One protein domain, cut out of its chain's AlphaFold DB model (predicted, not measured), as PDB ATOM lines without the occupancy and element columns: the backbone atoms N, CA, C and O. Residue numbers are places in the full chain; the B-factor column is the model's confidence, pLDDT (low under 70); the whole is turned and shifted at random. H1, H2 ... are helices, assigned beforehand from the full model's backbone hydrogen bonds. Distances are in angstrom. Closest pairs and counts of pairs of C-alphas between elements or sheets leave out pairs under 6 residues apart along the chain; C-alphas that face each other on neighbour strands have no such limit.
ATOM      1  N   LEU A 111      22.135 -37.871   2.374       94.88
ATOM      2  CA  LEU A 111      23.346 -37.514   3.129       94.88
ATOM      3  C   LEU A 111      23.431 -36.004   3.441       94.88
ATOM      4  O   LEU A 111      24.463 -35.354   3.246       94.88
ATOM      5  N   GLY A 112      22.311 -35.414   3.871       93.44
ATOM      6  CA  GLY A 112      22.184 -33.970   4.081       93.44
ATOM      7  C   GLY A 112      23.076 -33.436   5.205       93.44
ATOM      8  O   GLY A 112      23.739 -32.410   5.028       93.44
ATOM      9  N   LYS A 113      23.157 -34.128   6.349       93.69
ATOM     10  CA  LYS A 113      24.038 -33.698   7.450       93.69
ATOM     11  C   LYS A 113      25.507 -33.911   7.106       93.69
ATOM     12  O   LYS A 113      26.333 -33.068   7.449       93.69
ATOM     13  N   GLN A 114      25.845 -34.974   6.386       94.62
ATOM     14  CA  GLN A 114      27.184 -35.172   5.845       94.62
ATOM     15  C   GLN A 114      27.579 -34.020   4.917       94.62
ATOM     16  O   GLN A 114      28.665 -33.465   5.073       94.62
ATOM     17  N   ARG A 115      26.700 -33.603   3.995       92.31
ATOM     18  CA  ARG A 115      26.936 -32.431   3.131       92.31
ATOM     19  C   ARG A 115      27.198 -31.167   3.950       92.31
ATOM     20  O   ARG A 115      28.158 -30.460   3.651       92.31
ATOM     21  N   TYR A 116      26.417 -30.925   5.006       93.62
ATOM     22  CA  TYR A 116      26.663 -29.825   5.944       93.62
ATOM     23  C   TYR A 116      28.064 -29.910   6.564       93.62
ATOM     24  O   TYR A 116      28.814 -28.937   6.521       93.62
ATOM     25  N   VAL A 117      28.434 -31.067   7.127       95.00
ATOM     26  CA  VAL A 117      29.721 -31.248   7.820       95.00
ATOM     27  C   VAL A 117      30.893 -31.065   6.862       95.00
ATOM     28  O   VAL A 117      31.856 -30.383   7.203       95.00
ATOM     29  N   LEU A 118      30.804 -31.615   5.652       92.50
ATOM     30  CA  LEU A 118      31.826 -31.447   4.620       92.50
ATOM     31  C   LEU A 118      31.966 -29.981   4.194       92.50
ATOM     32  O   LEU A 118      33.082 -29.490   4.033       92.50
ATOM     33  N   ALA A 119      30.850 -29.267   4.036       91.75
ATOM     34  CA  ALA A 119      30.860 -27.851   3.686       91.75
ATOM     35  C   ALA A 119      31.441 -26.974   4.805       91.75
ATOM     36  O   ALA A 119      32.238 -26.076   4.528       91.75
ATOM     37  N   ASP A 120      31.078 -27.237   6.060       93.56
ATOM     38  CA  ASP A 120      31.633 -26.553   7.230       93.56
ATOM     39  C   ASP A 120      33.137 -26.818   7.373       93.56
ATOM     40  O   ASP A 120      33.926 -25.887   7.536       93.56
ATOM     41  N   HIS A 121      33.566 -28.071   7.199       93.25
ATOM     42  CA  HIS A 121      34.979 -28.430   7.236       93.25
ATOM     43  C   HIS A 121      35.775 -27.727   6.127       93.25
ATOM     44  O   HIS A 121      36.814 -27.125   6.411       93.25
ATOM     45  N   LEU A 122      35.253 -27.710   4.894       90.50
ATOM     46  CA  LEU A 122      35.844 -26.986   3.766       90.50
ATOM     47  C   LEU A 122      35.930 -25.476   4.032       90.50
ATOM     48  O   LEU A 122      36.920 -24.845   3.667       90.50
ATOM     49  N   ASN A 123      34.916 -24.887   4.673       89.62
ATOM     50  CA  ASN A 123      34.929 -23.473   5.058       89.62
ATOM     51  C   ASN A 123      36.060 -23.144   6.031       89.62
ATOM     52  O   ASN A 123      36.667 -22.082   5.917       89.62
ATOM     53  N   GLN A 124      36.313 -24.035   6.987       91.31
ATOM     54  CA  GLN A 124      37.290 -23.824   8.053       91.31
ATOM     55  C   GLN A 124      38.729 -24.106   7.599       91.31
ATOM     56  O   GLN A 124      39.642 -23.395   8.012       91.31
ATOM     57  N   HIS A 125      38.935 -25.111   6.743       91.94
ATOM     58  CA  HIS A 125      40.274 -25.625   6.417       91.94
ATOM     59  C   HIS A 125      40.698 -25.383   4.963       91.94
ATOM     60  O   HIS A 125      41.871 -25.536   4.633       91.94
ATOM     61  N   GLY A 126      39.771 -25.017   4.072       90.44
ATOM     62  CA  GLY A 126      40.041 -24.844   2.638       90.44
ATOM     63  C   GLY A 126      40.216 -26.156   1.859       90.44
ATOM     64  O   GLY A 126      40.338 -26.128   0.636       90.44
ATOM     65  N   CYS A 127      40.176 -27.301   2.539       88.38
ATOM     66  CA  CYS A 127      40.157 -28.645   1.969       88.38
ATOM     67  C   CYS A 127      39.257 -29.560   2.816       88.38
ATOM     68  O   CYS A 127      38.776 -29.156   3.872       88.38
ATOM     69  N   GLY A 128      38.991 -30.775   2.335       87.44
ATOM     70  CA  GLY A 128      38.234 -31.779   3.078       87.44
ATOM     71  C   GLY A 128      38.062 -33.080   2.291       87.44
ATOM     72  O   GLY A 128      38.395 -33.122   1.101       87.44
ATOM     73  N   PRO A 129      37.543 -34.136   2.936       88.00
ATOM     74  CA  PRO A 129      37.286 -35.412   2.280       88.00
ATOM     75  C   PRO A 129      36.145 -35.311   1.254       88.00
ATOM     76  O   PRO A 129      35.291 -34.425   1.319       88.00
ATOM     77  N   GLY A 130      36.123 -36.237   0.290       83.56
ATOM     78  CA  GLY A 130      35.081 -36.289  -0.745       83.56
ATOM     79  C   GLY A 130      33.729 -36.787  -0.221       83.56
ATOM     80  O   GLY A 130      32.683 -36.275  -0.621       83.56
ATOM     81  N   PHE A 131      33.751 -37.753   0.700       89.19
ATOM     82  CA  PHE A 131      32.582 -38.257   1.420       89.19
ATOM     83  C   PHE A 131      32.998 -38.798   2.799       89.19
ATOM     84  O   PHE A 131      34.191 -38.915   3.076       89.19
ATOM     85  N   LEU A 132      32.019 -39.083   3.661       91.50
ATOM     86  CA  LEU A 132      32.214 -39.678   4.983       91.50
ATOM     87  C   LEU A 132      31.477 -41.019   5.039       91.50
ATOM     88  O   LEU A 132      30.305 -41.086   4.673       91.50
ATOM     89  N   ASP A 133      32.140 -42.059   5.533       90.38
ATOM     90  CA  ASP A 133      31.560 -43.398   5.725       90.38
ATOM     91  C   ASP A 133      30.799 -43.526   7.059       90.38
ATOM     92  O   ASP A 133      30.836 -44.543   7.741       90.38
ATOM     93  N   GLU A 134      30.161 -42.440   7.494       91.50
ATOM     94  CA  GLU A 134      29.386 -42.397   8.734       91.50
ATOM     95  C   GLU A 134      27.912 -42.176   8.399       91.50
ATOM     96  O   GLU A 134      27.585 -41.430   7.468       91.50
ATOM     97  N   SER A 135      27.022 -42.789   9.184       88.12
ATOM     98  CA  SER A 135      25.573 -42.591   9.070       88.12
ATOM     99  C   SER A 135      25.193 -41.106   9.179       88.12
ATOM    100  O   SER A 135      25.793 -40.349   9.946       88.12
ATOM    101  N   ASP A 136      24.141 -40.692   8.461       89.19
ATOM    102  CA  ASP A 136      23.609 -39.330   8.579       89.19
ATOM    103  C   ASP A 136      22.882 -39.147   9.926       89.19
ATOM    104  O   ASP A 136      22.573 -38.032  10.334       89.19
ATOM    105  N   ASP A 137      22.635 -40.211  10.693       89.19
ATOM    106  CA  ASP A 137      21.963 -40.109  11.988       89.19
ATOM    107  C   ASP A 137      22.879 -39.619  13.119       89.19
ATOM    108  O   ASP A 137      22.400 -38.911  14.011       89.19
ATOM    109  N   ASP A 138      24.193 -39.865  13.046       91.00
ATOM    110  CA  ASP A 138      25.163 -39.428  14.060       91.00
ATOM    111  C   ASP A 138      26.012 -38.238  13.585       91.00
ATOM    112  O   ASP A 138      27.104 -38.352  13.024       91.00
ATOM    113  N   PHE A 139      25.520 -37.039  13.894       91.94
ATOM    114  CA  PHE A 139      26.201 -35.790  13.561       91.94
ATOM    115  C   PHE A 139      27.575 -35.631  14.231       91.94
ATOM    116  O   PHE A 139      28.470 -34.980  13.683       91.94
ATOM    117  N   ASN A 140      27.771 -36.214  15.416       93.00
ATOM    118  CA  ASN A 140      29.053 -36.146  16.110       93.00
ATOM    119  C   ASN A 140      30.066 -37.103  15.479       93.00
ATOM    120  O   ASN A 140      31.240 -36.738  15.372       93.00
ATOM    121  N   ALA A 141      29.634 -38.290  15.047       94.00
ATOM    122  CA  ALA A 141      30.467 -39.212  14.278       94.00
ATOM    123  C   ALA A 141      30.919 -38.573  12.962       94.00
ATOM    124  O   ALA A 141      32.121 -38.528  12.703       94.00
ATOM    125  N   LEU A 142      30.001 -37.949  12.213       94.62
ATOM    126  CA  LEU A 142      30.332 -37.209  10.990       94.62
ATOM    127  C   LEU A 142      31.412 -36.144  11.234       94.62
ATOM    128  O   LEU A 142      32.423 -36.111  10.535       94.62
ATOM    129  N   ARG A 143      31.248 -35.296  12.260       93.94
ATOM    130  CA  ARG A 143      32.239 -34.258  12.604       93.94
ATOM    131  C   ARG A 143      33.602 -34.837  12.968       93.94
ATOM    132  O   ARG A 143      34.623 -34.300  12.546       93.94
ATOM    133  N   LYS A 144      33.627 -35.920  13.749       93.50
ATOM    134  CA  LYS A 144      34.873 -36.614  14.100       93.50
ATOM    135  C   LYS A 144      35.537 -37.205  12.864       93.50
ATOM    136  O   LYS A 144      36.746 -37.079  12.730       93.50
ATOM    137  N   SER A 145      34.758 -37.823  11.979       92.50
ATOM    138  CA  SER A 145      35.244 -38.442  10.746       92.50
ATOM    139  C   SER A 145      35.841 -37.412   9.789       92.50
ATOM    140  O   SER A 145      36.959 -37.596   9.321       92.50
ATOM    141  N   ALA A 146      35.193 -36.256   9.617       92.38
ATOM    142  CA  ALA A 146      35.724 -35.163   8.801       92.38
ATOM    143  C   ALA A 146      37.074 -34.611   9.298       92.38
ATOM    144  O   ALA A 146      37.831 -34.064   8.507       92.38
ATOM    145  N   ALA A 147      37.380 -34.744  10.592       91.00
ATOM    146  CA  ALA A 147      38.643 -34.300  11.182       91.00
ATOM    147  C   ALA A 147      39.762 -35.361  11.143       91.00
ATOM    148  O   ALA A 147      40.890 -35.069  11.548       91.00
ATOM    149  N   LYS A 148      39.470 -36.597  10.710       88.75
ATOM    150  CA  LYS A 148      40.479 -37.657  10.578       88.75
ATOM    151  C   LYS A 148      41.371 -37.412   9.348       88.75
ATOM    152  O   LYS A 148      40.953 -36.735   8.408       88.75
ATOM    153  N   PRO A 149      42.593 -37.978   9.321       83.94
ATOM    154  CA  PRO A 149      43.387 -38.050   8.098       83.94
ATOM    155  C   PRO A 149      42.588 -38.672   6.951       83.94
ATOM    156  O   PRO A 149      41.755 -39.544   7.180       83.94
ATOM    157  N   HIS A 150      42.857 -38.238   5.719       78.81
ATOM    158  CA  HIS A 150      42.142 -38.740   4.549       78.81
ATOM    159  C   HIS A 150      42.340 -40.251   4.387       78.81
ATOM    160  O   HIS A 150      43.457 -40.720   4.157       78.81
ATOM    161  N   GLU A 151      41.241 -40.993   4.474       80.50
ATOM    162  CA  GLU A 151      41.190 -42.419   4.173       80.50
ATOM    163  C   GLU A 151      40.835 -42.622   2.693       80.50
ATOM    164  O   GLU A 151      40.022 -41.896   2.116       80.50
ATOM    165  N   MET A 152      41.481 -43.597   2.055       83.31
ATOM    166  CA  MET A 152      41.098 -44.034   0.715       83.31
ATOM    167  C   MET A 152      39.954 -45.034   0.829       83.31
ATOM    168  O   MET A 152      40.133 -46.104   1.404       83.31
ATOM    169  N   TYR A 153      38.814 -44.707   0.231       85.88
ATOM    170  CA  TYR A 153      37.665 -45.603   0.153       85.88
ATOM    171  C   TYR A 153      37.619 -46.345  -1.183       85.88
ATOM    172  O   TYR A 153      38.029 -45.812  -2.219       85.88
TER     173      TYR A 153
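What this domain is: This is residues 111 to 153 of the 232 residues of an uncharacterized protein of Rhodobacterales bacterium 32-67-9 (UniProt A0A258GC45). Two helices, a longer one and a shorter one, cross at a slant with their middles together, and a long loop folds back from the far end of the first, H1, to the beginning of the second, H2. A tail without a named element, residues 147 to 153, follows H2. The printed part has 43 residues, with two named helices in the order H1, H2 and no named strand; its class is all helix, with 22 residues in the helices. It is compact, with a radius of gyration of the C-alphas of 9.3 A, and its outline is rounded, spanning 25 by 21 by 14 A.

How they stand to each other: H1, residues 112 to 125, comes first, and H2, residues 139 to 146, touches it. Their closest C-alphas, those of Val 117 and Arg 143, are 6.2 A apart. The two run the same way at a steep tilt of 46 degrees, and their centres are 10.1 A apart. In both H1 and H2, every O i to N i+4 pair is within hydrogen-bond range.

Where its parts are: H1 begins with C-alpha 112 at (22.184, -33.970, 4.081) and ends with C-alpha 125 at (40.274, -25.625, 6.417), 20.1 A away. H2 begins with C-alpha 139 at (26.201, -35.790, 13.561) and ends with C-alpha 146 at (35.724, -35.163, 8.801), 10.7 A away.

The domain as a whole: The two C-alphas farthest apart, those of Gly 126 and Asp 137, are 25.4 A apart, and both residues belong to the long link of 13 residues between H1 and H2. The first and last printed C-alphas, of Leu 111 and Tyr 153, are 16.7 A apart. The printed part has no cut. Its mean pLDDT is 90.4, and no printed residue is under 70.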